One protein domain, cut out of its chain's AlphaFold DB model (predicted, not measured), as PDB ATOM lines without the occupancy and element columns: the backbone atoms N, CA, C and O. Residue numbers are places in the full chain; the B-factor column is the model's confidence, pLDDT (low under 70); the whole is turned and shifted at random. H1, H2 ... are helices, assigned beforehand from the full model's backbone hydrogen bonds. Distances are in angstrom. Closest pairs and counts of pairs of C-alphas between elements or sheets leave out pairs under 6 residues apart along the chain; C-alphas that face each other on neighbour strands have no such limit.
ATOM      1  N   ARG A   2      37.640  24.575  25.868       54.81
ATOM      2  CA  ARG A   2      36.762  25.368  26.788       54.81
ATOM      3  C   ARG A   2      37.451  26.201  27.886       54.81
ATOM      4  O   ARG A   2      36.815  27.045  28.501       54.81
ATOM      5  N   VAL A   3      38.755  26.032  28.110       56.81
ATOM      6  CA  VAL A   3      39.549  26.915  28.994       56.81
ATOM      7  C   VAL A   3      39.960  28.233  28.317       56.81
ATOM      8  O   VAL A   3      39.934  29.252  29.004       56.81
ATOM      9  N   PRO A   4      40.280  28.279  27.003       62.09
ATOM     10  CA  PRO A   4      40.549  29.547  26.317       62.09
ATOM     11  C   PRO A   4      39.377  30.533  26.393       62.09
ATOM     12  O   PRO A   4      39.599  31.722  26.570       62.09
ATOM     13  N   GLU A   5      38.136  30.040  26.353       67.62
ATOM     14  CA  GLU A   5      36.935  30.869  26.518       67.62
ATOM     15  C   GLU A   5      36.799  31.428  27.938       67.62
ATOM     16  O   GLU A   5      36.463  32.597  28.107       67.62
ATOM     17  N   PHE A   6      37.087  30.624  28.971       70.62
ATOM     18  CA  PHE A   6      37.102  31.104  30.359       70.62
ATOM     19  C   PHE A   6      38.164  32.181  30.551       70.62
ATOM     20  O   PHE A   6      37.889  33.235  31.111       70.62
ATOM     21  N   ARG A   7      39.366  31.904  30.047       73.44
ATOM     22  CA  ARG A   7      40.519  32.797  30.078       73.44
ATOM     23  C   ARG A   7      40.214  34.121  29.368       73.44
ATOM     24  O   ARG A   7      40.381  35.178  29.967       73.44
ATOM     25  N   GLY A   8      39.656  34.058  28.158       78.31
ATOM     26  CA  GLY A   8      39.206  35.227  27.405       78.31
ATOM     27  C   GLY A   8      38.169  36.049  28.170       78.31
ATOM     28  O   GLY A   8      38.387  37.235  28.395       78.31
ATOM     29  N   LYS A   9      37.102  35.409  28.671       78.94
ATOM     30  CA  LYS A   9      36.064  36.078  29.480       78.94
ATOM     31  C   LYS A   9      36.610  36.677  30.776       78.94
ATOM     32  O   LYS A   9      36.123  37.709  31.227       78.94
ATOM     33  N   PHE A  10      37.595  36.028  31.396       82.19
ATOM     34  CA  PHE A  10      38.244  36.522  32.605       82.19
ATOM     35  C   PHE A  10      39.056  37.789  32.322       82.19
ATOM     36  O   PHE A  10      38.908  38.775  33.031       82.19
ATOM     37  N   VAL A  11      39.866  37.810  31.265       83.44
ATOM     38  CA  VAL A  11      40.612  39.020  30.885       83.44
ATOM     39  C   VAL A  11      39.678  40.137  30.440       83.44
ATOM     40  O   VAL A  11      39.871  41.293  30.808       83.44
ATOM     41  N   GLU A  12      38.651  39.803  29.663       85.25
ATOM     42  CA  GLU A  12      37.666  40.766  29.183       85.25
ATOM     43  C   GLU A  12      36.919  41.434  30.341       85.25
ATOM     44  O   GLU A  12      36.779  42.654  30.345       85.25
ATOM     45  N   CYS A  13      36.522  40.674  31.370       85.44
ATOM     46  CA  CYS A  13      35.831  41.247  32.524       85.44
ATOM     47  C   CYS A  13      36.731  42.131  33.391       85.44
ATOM     48  O   CYS A  13      36.219  42.958  34.148       85.44
ATOM     49  N   LEU A  14      38.053  41.975  33.294       85.06
ATOM     50  CA  LEU A  14      38.979  42.840  33.999       85.06
ATOM     51  C   LEU A  14      39.098  44.199  33.330       85.06
ATOM     52  O   LEU A  14      39.230  45.157  34.075       85.06
ATOM     53  N   LYS A  15      39.030  44.317  31.999       81.81
ATOM     54  CA  LYS A  15      39.193  45.598  31.282       81.81
ATOM     55  C   LYS A  15      38.128  46.620  31.704       81.81
ATOM     56  O   LYS A  15      36.934  46.318  31.685       81.81
ATOM     57  N   LYS A  16      38.545  47.840  32.061       83.06
ATOM     58  CA  LYS A  16      37.635  48.959  32.351       83.06
ATOM     59  C   LYS A  16      37.857  50.064  31.318       83.06
ATOM     60  O   LYS A  16      38.987  50.372  30.965       83.06
ATOM     61  N   SER A  17      36.778  50.695  30.857       67.31
ATOM     62  CA  SER A  17      36.848  51.784  29.867       67.31
ATOM     63  C   SER A  17      37.576  53.039  30.367       67.31
ATOM     64  O   SER A  17      37.995  53.850  29.554       67.31
ATOM     65  N   GLY A  18      37.719  53.198  31.687       69.44
ATOM     66  CA  GLY A  18      38.444  54.300  32.324       69.44
ATOM     67  C   GLY A  18      39.835  53.928  32.840       69.44
ATOM     68  O   GLY A  18      40.345  54.627  33.712       69.44
ATOM     69  N   ASP A  19      40.418  52.812  32.390       79.38
ATOM     70  CA  ASP A  19      41.793  52.472  32.755       79.38
ATOM     71  C   ASP A  19      42.758  53.530  32.217       79.38
ATOM     72  O   ASP A  19      42.794  53.811  31.021       79.38
ATOM     73  N   THR A  20      43.537  54.122  33.119       73.94
ATOM     74  CA  THR A  20      44.603  55.047  32.749       73.94
ATOM     75  C   THR A  20      45.798  54.284  32.207       73.94
ATOM     76  O   THR A  20      46.123  53.189  32.673       73.94
ATOM     77  N   GLU A  21      46.483  54.889  31.242       78.88
ATOM     78  CA  GLU A  21      47.749  54.365  30.756       78.88
ATOM     79  C   GLU A  21      48.793  54.375  31.886       78.88
ATOM     80  O   GLU A  21      48.940  55.339  32.659       78.88
ATOM     81  N   ASP A  43      54.119  23.552  26.467       59.28
ATOM     82  CA  ASP A  43      52.963  23.210  25.677       59.28
ATOM     83  C   ASP A  43      51.776  23.240  26.649       59.28
ATOM     84  O   ASP A  43      51.295  22.215  27.136       59.28
ATOM     85  N   TRP A  44      51.382  24.463  27.033       60.22
ATOM     86  CA  TRP A  44      50.198  24.775  27.817       60.22
ATOM     87  C   TRP A  44      48.997  24.035  27.231       60.22
ATOM     88  O   TRP A  44      48.228  23.464  28.012       60.22
ATOM     89  N   PRO A  45      48.885  23.925  25.886       58.12
ATOM     90  CA  PRO A  45      47.922  23.033  25.284       58.12
ATOM     91  C   PRO A  45      48.029  21.567  25.704       58.12
ATOM     92  O   PRO A  45      47.052  21.023  26.221       58.12
ATOM     93  N   LYS A  46      49.181  20.909  25.551       58.16
ATOM     94  CA  LYS A  46      49.319  19.491  25.921       58.16
ATOM     95  C   LYS A  46      49.244  19.235  27.420       58.16
ATOM     96  O   LYS A  46      48.542  18.316  27.819       58.16
ATOM     97  N   LYS A  47      49.949  19.987  28.267       58.53
ATOM     98  CA  LYS A  47      50.031  19.664  29.706       58.53
ATOM     99  C   LYS A  47      48.743  19.985  30.460       58.53
ATOM    100  O   LYS A  47      48.322  19.201  31.304       58.53
ATOM    101  N   PHE A  48      48.104  21.113  30.151       55.69
ATOM    102  CA  PHE A  48      46.931  21.574  30.894       55.69
ATOM    103  C   PHE A  48      45.614  21.151  30.229       55.69
ATOM    104  O   PHE A  48      44.689  20.712  30.915       55.69
ATOM    105  N   TYR A  49      45.505  21.228  28.893       57.97
ATOM    106  CA  TYR A  49      44.247  20.883  28.216       57.97
ATOM    107  C   TYR A  49      44.051  19.374  28.024       57.97
ATOM    108  O   TYR A  49      42.897  18.941  28.036       57.97
ATOM    109  N   ALA A  50      45.114  18.561  27.931       57.56
ATOM    110  CA  ALA A  50      44.958  17.100  27.917       57.56
ATOM    111  C   ALA A  50      44.498  16.553  29.281       57.56
ATOM    112  O   ALA A  50      43.676  15.643  29.325       57.56
ATOM    113  N   PHE A  51      44.955  17.155  30.386       54.34
ATOM    114  CA  PHE A  51      44.540  16.792  31.746       54.34
ATOM    115  C   PHE A  51      43.057  17.097  32.025       54.34
ATOM    116  O   PHE A  51      42.388  16.348  32.726       54.34
ATOM    117  N   LEU A  52      42.511  18.178  31.460       54.03
ATOM    118  CA  LEU A  52      41.097  18.534  31.640       54.03
ATOM    119  C   LEU A  52      40.151  17.760  30.715       54.03
ATOM    120  O   LEU A  52      38.978  17.596  31.044       54.03
ATOM    121  N   GLY A  53      40.642  17.286  29.565       55.56
ATOM    122  CA  GLY A  53      39.856  16.480  28.629       55.56
ATOM    123  C   GLY A  53      39.493  15.088  29.158       55.56
ATOM    124  O   GLY A  53      38.522  14.505  28.683       55.56
ATOM    125  N   SER A  54      40.230  14.569  30.144       57.91
ATOM    126  CA  SER A  54      40.020  13.233  30.714       57.91
ATOM    127  C   SER A  54      39.023  13.187  31.882       57.91
ATOM    128  O   SER A  54      38.552  12.103  32.218       57.91
ATOM    129  N   ASP A  55      38.640  14.330  32.473       62.88
ATOM    130  CA  ASP A  55      37.698  14.394  33.602       62.88
ATOM    131  C   ASP A  55      36.367  15.082  33.224       62.88
ATOM    132  O   ASP A  55      36.219  16.311  33.148       62.88
ATOM    133  N   PHE A  56      35.338  14.256  33.035       60.75
ATOM    134  CA  PHE A  56      33.974  14.684  32.723       60.75
ATOM    135  C   PHE A  56      33.324  15.528  33.842       60.75
ATOM    136  O   PHE A  56      32.560  16.458  33.559       60.75
ATOM    137  N   LYS A  57      33.637  15.266  35.121       64.69
ATOM    138  CA  LYS A  57      33.082  16.025  36.261       64.69
ATOM    139  C   LYS A  57      33.701  17.420  36.350       64.69
ATOM    140  O   LYS A  57      32.974  18.385  36.608       64.69
ATOM    141  N   ALA A  58      35.004  17.540  36.097       61.31
ATOM    142  CA  ALA A  58      35.689  18.831  36.013       61.31
ATOM    143  C   ALA A  58      35.115  19.695  34.877       61.31
ATOM    144  O   ALA A  58      34.829  20.879  35.069       61.31
ATOM    145  N   THR A  59      34.826  19.077  33.729       61.22
ATOM    146  CA  THR A  59      34.242  19.755  32.563       61.22
ATOM    147  C   THR A  59      32.834  20.299  32.837       61.22
ATOM    148  O   THR A  59      32.536  21.442  32.486       61.22
ATOM    149  N   LYS A  60      31.960  19.538  33.516       66.62
ATOM    150  CA  LYS A  60      30.609  20.010  33.885       66.62
ATOM    151  C   LYS A  60      30.658  21.198  34.852       66.62
ATOM    152  O   LYS A  60      29.944  22.176  34.647       66.62
ATOM    153  N   ARG A  61      31.534  21.145  35.863       67.69
ATOM    154  CA  ARG A  61      31.746  22.253  36.813       67.69
ATOM    155  C   ARG A  61      32.266  23.515  36.123       67.69
ATOM    156  O   ARG A  61      31.804  24.605  36.446       67.69
ATOM    157  N   LEU A  62      33.177  23.371  35.157       64.50
ATOM    158  CA  LEU A  62      33.718  24.496  34.393       64.50
ATOM    159  C   LEU A  62      32.644  25.184  33.537       64.50
ATOM    160  O   LEU A  62      32.589  26.408  33.517       64.50
ATOM    161  N   ASN A  63      31.756  24.423  32.888       66.94
ATOM    162  CA  ASN A  63      30.657  24.999  32.101       66.94
ATOM    163  C   ASN A  63      29.668  25.774  32.988       66.94
ATOM    164  O   ASN A  63      29.335  26.916  32.687       66.94
ATOM    165  N   SER A  64      29.270  25.203  34.131       70.25
ATOM    166  CA  SER A  64      28.415  25.914  35.092       70.25
ATOM    167  C   SER A  64      29.091  27.162  35.670       70.25
ATOM    168  O   SER A  64      28.418  28.144  35.973       70.25
ATOM    169  N   ALA A  65      30.421  27.161  35.808       68.69
ATOM    170  CA  ALA A  65      31.170  28.355  36.186       68.69
ATOM    171  C   ALA A  65      31.199  29.396  35.053       68.69
ATOM    172  O   ALA A  65      30.983  30.573  35.312       68.69
ATOM    173  N   LEU A  66      31.411  28.988  33.800       70.38
ATOM    174  CA  LEU A  66      31.456  29.869  32.625       70.38
ATOM    175  C   LEU A  66      30.160  30.661  32.394       70.38
ATOM    176  O   LEU A  66      30.215  31.818  31.973       70.38
ATOM    177  N   GLU A  67      29.012  30.048  32.670       74.88
ATOM    178  CA  GLU A  67      27.687  30.671  32.543       74.88
ATOM    179  C   GLU A  67      27.332  31.564  33.744       74.88
ATOM    180  O   GLU A  67      26.455  32.426  33.665       74.88
ATOM    181  N   ASN A  68      28.046  31.414  34.860       80.75
ATOM    182  CA  ASN A  68      27.787  32.166  36.077       80.75
ATOM    183  C   ASN A  68      28.386  33.583  36.007       80.75
ATOM    184  O   ASN A  68      29.593  33.779  36.145       80.75
ATOM    185  N   ARG A  69      27.535  34.606  35.882       81.88
ATOM    186  CA  ARG A  69      27.965  36.018  35.883       81.88
ATOM    187  C   ARG A  69      28.445  36.527  37.247       81.88
ATOM    188  O   ARG A  69      29.125  37.548  37.305       81.88
ATOM    189  N   ALA A  70      28.141  35.843  38.350       84.50
ATOM    190  CA  ALA A  70      28.444  36.341  39.693       84.50
ATOM    191  C   ALA A  70      29.952  36.475  39.957       84.50
ATOM    192  O   ALA A  70      30.376  37.432  40.607       84.50
ATOM    193  N   TRP A  71      30.778  35.546  39.461       83.88
ATOM    194  CA  TRP A  71      32.233  35.675  39.605       83.88
ATOM    195  C   TRP A  71      32.797  36.763  38.685       83.88
ATOM    196  O   TRP A  71      33.707  37.470  39.106       83.88
ATOM    197  N   GLN A  72      32.226  36.951  37.489       86.69
ATOM    198  CA  GLN A  72      32.647  37.998  36.549       86.69
ATOM    199  C   GLN A  72      32.438  39.380  37.168       86.69
ATOM    200  O   GLN A  72      33.377  40.162  37.242       86.69
ATOM    201  N   VAL A  73      31.255  39.631  37.740       85.94
ATOM    202  CA  VAL A  73      30.953  40.881  38.459       85.94
ATOM    203  C   VAL A  73      31.900  41.086  39.647       85.94
ATOM    204  O   VAL A  73      32.341  42.203  39.910       85.94
ATOM    205  N   LYS A  74      32.247  40.020  40.381       86.81
ATOM    206  CA  LYS A  74      33.208  40.109  41.496       86.81
ATOM    207  C   LYS A  74      34.627  40.447  41.026       86.81
ATOM    208  O   LYS A  74      35.293  41.232  41.698       86.81
ATOM    209  N   MET A  75      35.080  39.877  39.911       87.38
ATOM    210  CA  MET A  75      36.415  40.129  39.350       87.38
ATOM    211  C   MET A  75      36.508  41.503  38.685       87.38
ATOM    212  O   MET A  75      37.483  42.212  38.909       87.38
ATOM    213  N   GLN A  76      35.454  41.937  37.991       88.94
ATOM    214  CA  GLN A  76      35.356  43.257  37.357       88.94
ATOM    215  C   GLN A  76      35.494  44.411  38.359       88.94
ATOM    216  O   GLN A  76      36.045  45.465  38.043       88.94
ATOM    217  N   LYS A  77      35.059  44.210  39.611       88.69
ATOM    218  CA  LYS A  77      35.281  45.186  40.691       88.69
ATOM    219  C   LYS A  77      36.763  45.413  40.999       88.69
ATOM    220  O   LYS A  77      37.077  46.413  41.637       88.69
ATOM    221  N   ARG A  78      37.656  44.495  40.598       90.31
ATOM    222  CA  ARG A  78      39.086  44.475  40.951       90.31
ATOM    223  C   ARG A  78      39.319  44.707  42.451       90.31
ATOM    224  O   ARG A  78      40.176  45.471  42.873       90.31
ATOM    225  N   GLY A  79      38.472  44.084  43.271       89.44
ATOM    226  CA  GLY A  79      38.536  44.165  44.730       89.44
ATOM    227  C   GLY A  79      39.345  43.024  45.345       89.44
ATOM    228  O   GLY A  79      40.145  42.367  44.686       89.44
ATOM    229  N   VAL A  80      39.060  42.714  46.612       91.62
ATOM    230  CA  VAL A  80      39.746  41.665  47.392       91.62
ATOM    231  C   VAL A  80      39.845  40.323  46.652       91.62
ATOM    232  O   VAL A  80      40.879  39.666  46.718       91.62
ATOM    233  N   ALA A  81      38.795  39.907  45.933       88.75
ATOM    234  CA  ALA A  81      38.794  38.646  45.187       88.75
ATOM    235  C   ALA A  81      39.842  38.619  44.060       88.75
ATOM    236  O   ALA A  81      40.543  37.621  43.907       88.75
ATOM    237  N   PHE A  82      39.974  39.720  43.319       92.69
ATOM    238  CA  PHE A  82      40.961  39.866  42.251       92.69
ATOM    239  C   PHE A  82      42.386  39.878  42.811       92.69
ATOM    240  O   PHE A  82      43.247  39.150  42.328       92.69
ATOM    241  N   PHE A  83      42.621  40.617  43.895       93.88
ATOM    242  CA  PHE A  83      43.934  40.668  44.540       93.88
ATOM    243  C   PHE A  83      44.365  39.308  45.106       93.88
ATOM    244  O   PHE A  83      45.489  38.859  44.879       93.88
ATOM    245  N   LYS A  84      43.447  38.586  45.763       89.81
ATOM    246  CA  LYS A  84      43.705  37.211  46.221       89.81
ATOM    247  C   LYS A  84      43.986  36.264  45.057       89.81
ATOM    248  O   LYS A  84      44.872  35.419  45.173       89.81
ATOM    249  N   PHE A  85      43.256  36.405  43.948       90.81
ATOM    250  CA  PHE A  85      43.516  35.639  42.733       90.81
ATOM    251  C   PHE A  85      44.931  35.897  42.206       90.81
ATOM    252  O   PHE A  85      45.660  34.933  42.002       90.81
ATOM    253  N   LEU A  86      45.345  37.159  42.052       91.31
ATOM    254  CA  LEU A  86      46.679  37.511  41.553       91.31
ATOM    255  C   LEU A  86      47.796  36.945  42.424       91.31
ATOM    256  O   LEU A  86      48.727  36.336  41.907       91.31
ATOM    257  N   SER A  87      47.675  37.083  43.746       89.31
ATOM    258  CA  SER A  87      48.653  36.526  44.684       89.31
ATOM    259  C   SER A  87      48.819  35.009  44.486       89.31
ATOM    260  O   SER A  87      49.939  34.516  44.312       89.31
ATOM    261  N   LYS A  88      47.697  34.275  44.391       87.19
ATOM    262  CA  LYS A  88      47.694  32.824  44.147       87.19
ATOM    263  C   LYS A  88      48.182  32.440  42.759       87.19
ATOM    264  O   LYS A  88      48.891  31.448  42.626       87.19
ATOM    265  N   TRP A  89      47.831  33.207  41.739       88.31
ATOM    266  CA  TRP A  89      48.304  32.997  40.379       88.31
ATOM    267  C   TRP A  89      49.830  33.124  40.305       88.31
ATOM    268  O   TRP A  89      50.493  32.216  39.802       88.31
ATOM    269  N   SER A  90      50.406  34.156  40.925       87.94
ATOM    270  CA  SER A  90      51.858  34.311  41.004       87.94
ATOM    271  C   SER A  90      52.521  33.185  41.811       87.94
ATOM    272  O   SER A  90      53.598  32.719  41.438       87.94
ATOM    273  N   ASP A  91      51.912  32.728  42.918       84.94
ATOM    274  CA  ASP A  91      52.400  31.561  43.684       84.94
ATOM    275  C   ASP A  91      52.474  30.299  42.817       84.94
ATOM    276  O   ASP A  91      53.471  29.580  42.859       84.94
ATOM    277  N   LEU A  92      51.424  30.031  42.036       83.69
ATOM    278  CA  LEU A  92      51.346  28.861  41.163       83.69
ATOM    279  C   LEU A  92      52.420  28.906  40.079       83.69
ATOM    280  O   LEU A  92      53.139  27.929  39.905       83.69
ATOM    281  N   ILE A  93      52.604  30.052  39.418       81.56
ATOM    282  CA  ILE A  93      53.668  30.224  38.421       81.56
ATOM    283  C   ILE A  93      55.035  29.916  39.036       81.56
ATOM    284  O   ILE A  93      55.810  29.142  38.491       81.56
ATOM    285  N   ARG A  94      55.347  30.459  40.213       77.62
ATOM    286  CA  ARG A  94      56.646  30.196  40.849       77.62
ATOM    287  C   ARG A  94      56.839  28.717  41.198       77.62
ATOM    288  O   ARG A  94      57.951  28.215  41.063       77.62
ATOM    289  N   LYS A  95      55.775  28.034  41.633       78.19
ATOM    290  CA  LYS A  95      55.803  26.600  41.965       78.19
ATOM    291  C   LYS A  95      55.986  25.699  40.751       78.19
ATOM    292  O   LYS A  95      56.614  24.664  40.891       78.19
ATOM    293  N   GLU A  96      55.454  26.063  39.590       73.25
ATOM    294  CA  GLU A  96      55.581  25.243  38.378       73.25
ATOM    295  C   GLU A  96      56.950  25.416  37.696       73.25
ATOM    296  O   GLU A  96      57.460  24.499  37.056       73.25
ATOM    297  N   PHE A  97      57.594  26.574  37.862       69.31
ATOM    298  CA  PHE A  97      58.844  26.932  37.182       69.31
ATOM    299  C   PHE A  97      60.079  26.857  38.105       69.31
ATOM    300  O   PHE A  97      60.962  27.709  38.039       69.31
ATOM    301  N   VAL A  98      60.153  25.819  38.950       58.19
ATOM    302  CA  VAL A  98      61.088  25.633  40.093       58.19
ATOM    303  C   VAL A  98      62.582  25.895  39.805       58.19
ATOM    304  O   VAL A  98      63.346  26.074  40.748       58.19
ATOM    305  N   VAL A  99      63.042  25.941  38.548       52.88
ATOM    306  CA  VAL A  99      64.484  25.843  38.234       52.88
ATOM    307  C   VAL A  99      65.065  27.001  37.407       52.88
ATOM    308  O   VAL A  99      66.283  27.134  37.356       52.88
ATOM    309  N   LYS A 100      64.274  27.881  36.775       53.50
ATOM    310  CA  LYS A 100      64.835  28.953  35.920       53.50
ATOM    311  C   LYS A 100      64.053  30.255  36.034       53.50
ATOM    312  O   LYS A 100      62.855  30.244  36.303       53.50
ATOM    313  N   SER A 101      64.761  31.370  35.843       65.31
ATOM    314  CA  SER A 101      64.200  32.716  35.697       65.31
ATOM    315  C   SER A 101      62.932  32.675  34.844       65.31
ATOM    316  O   SER A 101      62.989  32.363  33.656       65.31
ATOM    317  N   VAL A 102      61.784  32.936  35.470       73.56
ATOM    318  CA  VAL A 102      60.490  32.923  34.789       73.56
ATOM    319  C   VAL A 102      60.467  34.061  33.777       73.56
ATOM    320  O   VAL A 102      60.662  35.219  34.145       73.56
ATOM    321  N   LEU A 103      60.195  33.738  32.515       78.12
ATOM    322  CA  LEU A 103      59.960  34.742  31.487       78.12
ATOM    323  C   LEU A 103      58.515  35.232  31.589       78.12
ATOM    324  O   LEU A 103      57.625  34.755  30.887       78.12
ATOM    325  N   TRP A 104      58.273  36.158  32.511       82.69
ATOM    326  CA  TRP A 104      56.937  36.652  32.843       82.69
ATOM    327  C   TRP A 104      56.099  37.120  31.641       82.69
ATOM    328  O   TRP A 104      54.936  36.727  31.578       82.69
ATOM    329  N   PRO A 105      56.652  37.833  30.637       81.50
ATOM    330  CA  PRO A 105      55.871  38.274  29.475       81.50
ATOM    331  C   PRO A 105      55.347  37.128  28.603       81.50
ATOM    332  O   PRO A 105      54.339  37.280  27.923       81.50
ATOM    333  N   SER A 106      56.001  35.961  28.642       75.25
ATOM    334  CA  SER A 106      55.557  34.769  27.905       75.25
ATOM    335  C   SER A 106      54.362  34.072  28.558       75.25
ATOM    336  O   SER A 106      53.750  33.181  27.962       75.25
ATOM    337  N   ILE A 107      54.022  34.453  29.795       79.94
ATOM    338  CA  ILE A 107      52.915  33.846  30.515       79.94
ATOM    339  C   ILE A 107      51.604  34.338  29.902       79.94
ATOM    340  O   ILE A 107      51.394  35.546  29.752       79.94
ATOM    341  N   PRO A 108      50.680  33.421  29.581       78.88
ATOM    342  CA  PRO A 108      49.437  33.811  28.951       78.88
ATOM    343  C   PRO A 108      48.629  34.795  29.825       78.88
ATOM    344  O   PRO A 108      48.376  34.524  30.996       78.88
ATOM    345  N   ASP A 109      48.225  35.926  29.235       81.69
ATOM    346  CA  ASP A 109      47.527  37.068  29.870       81.69
ATOM    347  C   ASP A 109      48.272  37.789  30.993       81.69
ATOM    348  O   ASP A 109      47.658  38.555  31.740       81.69
ATOM    349  N   TYR A 110      49.582  37.591  31.108       85.19
ATOM    350  CA  TYR A 110      50.393  38.325  32.073       85.19
ATOM    351  C   TYR A 110      50.154  39.834  31.984       85.19
ATOM    352  O   TYR A 110      49.845  40.482  32.983       85.19
ATOM    353  N   GLU A 111      50.232  40.382  30.773       86.75
ATOM    354  CA  GLU A 111      50.192  41.822  30.571       86.75
ATOM    355  C   GLU A 111      48.837  42.450  30.963       86.75
ATOM    356  O   GLU A 111      48.835  43.340  31.814       86.75
ATOM    357  N   PRO A 112      47.669  41.969  30.485       87.12
ATOM    358  CA  PRO A 112      46.379  42.486  30.941       87.12
ATOM    359  C   PRO A 112      46.150  42.376  32.455       87.12
ATOM    360  O   PRO A 112      45.501  43.248  33.041       87.12
ATOM    361  N   LEU A 113      46.665  41.318  33.093       89.94
ATOM    362  CA  LEU A 113      46.522  41.102  34.535       89.94
ATOM    363  C   LEU A 113      47.332  42.103  35.345       89.94
ATOM    364  O   LEU A 113      46.802  42.729  36.267       89.94
ATOM    365  N   VAL A 114      48.601  42.263  34.979       91.69
ATOM    366  CA  VAL A 114      49.506  43.224  35.603       91.69
ATOM    367  C   VAL A 114      49.013  44.641  35.345       91.69
ATOM    368  O   VAL A 114      48.933  45.409  36.296       91.69
ATOM    369  N   ASN A 115      48.575  44.966  34.124       91.19
ATOM    370  CA  ASN A 115      48.023  46.283  33.809       91.19
ATOM    371  C   ASN A 115      46.826  46.615  34.708       91.19
ATOM    372  O   ASN A 115      46.809  47.629  35.398       91.19
ATOM    373  N   SER A 116      45.855  45.697  34.775       91.94
ATOM    374  CA  SER A 116      44.649  45.856  35.599       91.94
ATOM    375  C   SER A 116      44.982  46.074  37.076       91.94
ATOM    376  O   SER A 116      44.293  46.819  37.770       91.94
ATOM    377  N   PHE A 117      46.033  45.415  37.565       94.62
ATOM    378  CA  PHE A 117      46.544  45.590  38.917       94.62
ATOM    379  C   PHE A 117      47.246  46.940  39.113       94.62
ATOM    380  O   PHE A 117      46.940  47.643  40.076       94.62
ATOM    381  N   LEU A 118      48.136  47.331  38.199       94.44
ATOM    382  CA  LEU A 118      48.853  48.605  38.255       94.44
ATOM    383  C   LEU A 118      47.892  49.797  38.182       94.44
ATOM    384  O   LEU A 118      48.082  50.760  38.921       94.44
ATOM    385  N   CYS A 119      46.805  49.705  37.406       92.81
ATOM    386  CA  CYS A 119      45.722  50.690  37.425       92.81
ATOM    387  C   CYS A 119      45.125  50.862  38.830       92.81
ATOM    388  O   CYS A 119      44.890  51.987  39.266       92.81
ATOM    389  N   GLU A 120      44.896  49.781  39.580       94.00
ATOM    390  CA  GLU A 120      44.345  49.869  40.941       94.00
ATOM    391  C   GLU A 120      45.349  50.482  41.932       94.00
ATOM    392  O   GLU A 120      44.956  51.294  42.770       94.00
ATOM    393  N   VAL A 121      46.646  50.179  41.800       94.19
ATOM    394  CA  VAL A 121      47.715  50.837  42.581       94.19
ATOM    395  C   VAL A 121      47.796  52.335  42.236       94.19
ATOM    396  O   VAL A 121      47.867  53.189  43.123       94.19
ATOM    397  N   LYS A 122      47.716  52.687  40.946       93.62
ATOM    398  CA  LYS A 122      47.803  54.071  40.450       93.62
ATOM    399  C   LYS A 122      46.559  54.907  40.747       93.62
ATOM    400  O   LYS A 122      46.679  56.118  40.894       93.62
ATOM    401  N   THR A 123      45.390  54.310  40.952       91.75
ATOM    402  CA  THR A 123      44.138  55.059  41.197       91.75
ATOM    403  C   THR A 123      43.767  55.205  42.673       91.75
ATOM    404  O   THR A 123      43.268  56.255  43.067       91.75
ATOM    405  N   ARG A 124      44.030  54.206  43.523       92.44
ATOM    406  CA  ARG A 124      43.620  54.235  44.944       92.44
ATOM    407  C   ARG A 124      44.498  55.149  45.793       92.44
ATOM    408  O   ARG A 124      45.698  55.200  45.568       92.44
ATOM    409  N   GLN A 125      43.943  55.834  46.785       92.06
ATOM    410  CA  GLN A 125      44.762  56.623  47.716       92.06
ATOM    411  C   GLN A 125      45.633  55.714  48.586       92.06
ATOM    412  O   GLN A 125      45.166  54.645  48.982       92.06
ATOM    413  N   ILE A 126      46.875  56.128  48.849       92.12
ATOM    414  CA  ILE A 126      47.903  55.300  49.503       92.12
ATOM    415  C   ILE A 126      47.446  54.884  50.905       92.12
ATOM    416  O   ILE A 126      47.552  53.714  51.259       92.12
ATOM    417  N   GLU A 127      46.827  55.803  51.646       89.12
ATOM    418  CA  GLU A 127      46.321  55.573  53.007       89.12
ATOM    419  C   GLU A 127      45.186  54.538  53.054       89.12
ATOM    420  O   GLU A 127      44.879  53.975  54.098       89.12
ATOM    421  N   ASN A 128      44.552  54.281  51.908       89.50
ATOM    422  CA  ASN A 128      43.403  53.394  51.772       89.50
ATOM    423  C   ASN A 128      43.751  52.103  51.018       89.50
ATOM    424  O   ASN A 128      42.859  51.450  50.461       89.50
ATOM    425  N   PHE A 129      45.032  51.728  50.946       92.62
ATOM    426  CA  PHE A 129      45.431  50.458  50.345       92.62
ATOM    427  C   PHE A 129      44.890  49.298  51.190       92.62
ATOM    428  O   PHE A 129      45.297  49.118  52.336       92.62
ATOM    429  N   PRO A 130      43.970  48.471  50.657       93.31
ATOM    430  CA  PRO A 130      43.486  47.333  51.415       93.31
ATOM    431  C   PRO A 130      44.609  46.303  51.550       93.31
ATOM    432  O   PRO A 130      45.342  46.061  50.593       93.31
ATOM    433  N   GLU A 131      44.658  45.595  52.676       93.25
ATOM    434  CA  GLU A 131      45.671  44.559  52.929       93.25
ATOM    435  C   GLU A 131      45.779  43.535  51.784       93.25
ATOM    436  O   GLU A 131      46.866  43.105  51.411       93.25
ATOM    437  N   ALA A 132      44.655  43.193  51.147       93.75
ATOM    438  CA  ALA A 132      44.651  42.300  49.992       93.75
ATOM    439  C   ALA A 132      45.440  42.860  48.791       93.75
ATOM    440  O   ALA A 132      46.108  42.086  48.108       93.75
ATOM    441  N   LEU A 133      45.380  44.173  48.532       95.31
ATOM    442  CA  LEU A 133      46.163  44.824  47.476       95.31
ATOM    443  C   LEU A 133      47.655  44.772  47.810       95.31
ATOM    444  O   LEU A 133      48.453  44.440  46.937       95.31
ATOM    445  N   THR A 134      48.026  45.029  49.065       94.31
ATOM    446  CA  THR A 134      49.425  44.958  49.506       94.31
ATOM    447  C   THR A 134      49.970  43.525  49.449       94.31
ATOM    448  O   THR A 134      51.085  43.289  49.001       94.31
ATOM    449  N   GLN A 135      49.161  42.517  49.777       93.69
ATOM    450  CA  GLN A 135      49.545  41.113  49.580       93.69
ATOM    451  C   GLN A 135      49.666  40.731  48.102       93.69
ATOM    452  O   GLN A 135      50.531  39.935  47.732       93.69
ATOM    453  N   ALA A 136      48.803  41.271  47.240       95.31
ATOM    454  CA  ALA A 136      48.895  41.049  45.802       95.31
ATOM    455  C   ALA A 136      50.129  41.722  45.196       95.31
ATOM    456  O   ALA A 136      50.773  41.111  44.345       95.31
ATOM    457  N   SER A 137      50.501  42.918  45.664       96.00
ATOM    458  CA  SER A 137      51.723  43.606  45.238       96.00
ATOM    459  C   SER A 137      52.976  42.832  45.655       96.00
ATOM    460  O   SER A 137      53.819  42.556  44.809       96.00
ATOM    461  N   CYS A 138      53.051  42.320  46.886       95.31
ATOM    462  CA  CYS A 138      54.093  41.356  47.267       95.31
ATOM    463  C   CYS A 138      54.059  40.094  46.381       95.31
ATOM    464  O   CYS A 138      55.086  39.599  45.920       95.31
ATOM    465  N   GLY A 139      52.865  39.576  46.082       92.19
ATOM    466  CA  GLY A 139      52.686  38.395  45.241       92.19
ATOM    467  C   GLY A 139      53.198  38.570  43.809       92.19
ATOM    468  O   GLY A 139      53.766  37.623  43.263       92.19
TER     469      GLY A 139
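This is residues 2 to 21 and 43 to 139 of the 363 residues of the protein "Hypothetical protein" of Fabrea salina (UniProt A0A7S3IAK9). H2, H3 and H4 make a loose curve round H1, and the last residues of H1, 11 to 14, meet H6 in a cluster of H5, H6 and H7. H5 and H7 are side by side there, and residues 95 to 101 stick out. The printed part has 117 residues with seven named helices, H1 to H7 in order, and no named strand; its class is all helix. It is compact, with a radius of gyration of the C-alphas of 15.6 A, and spans 48 by 38 by 24 A.

H1, residues 3 to 14, is close to but not clearly touching H2, residues 44 to 53, and H3, residues 56 to 67. With residues 10 to 14 alone H1 touches H4, residues 69 to 76, at a steep tilt of 54 degrees, closest at the C-alphas of Leu 14 and Gln 76, 5.0 A. With residues 11 to 14 alone it touches H6, residues 110 to 123, at a shallow tilt of 18 degrees, the same way, closest at the C-alphas of Leu 14 and Ser 116, 6.6 A. H2 and H3 only just touch, only at the corner, with 3 pairs of C-alphas within 8 A, Leu 52 and Ala 58 closest at 7.0 A. H5, residues 80 to 96, touches H7, residues 131 to 139, at a shallow tilt of 21 degrees, the same way; the closest C-alphas, of Ser 87 and Gly 139, are 4.5 A apart. Every O i to N i+4 pair is within hydrogen-bond range in H1, H3, H4, H5 and H7, against 5 of 6 in H2 and 9 of 10 in H6.

H1 begins at C-alpha 3 (39.549, 26.915, 28.994). From first to last C-alpha H5 is 24.5 A long and H6 20.1 A. H7 ends at C-alpha 139 (52.686, 38.395, 45.241).

Residues 22 to 42 are not printed, and C-alphas 21 and 43 are 32.0 A apart. The link from H5 to H6 is long. Mean pLDDT of the printed part is 79.1; 33 residues are under 70, among them 43 to 63.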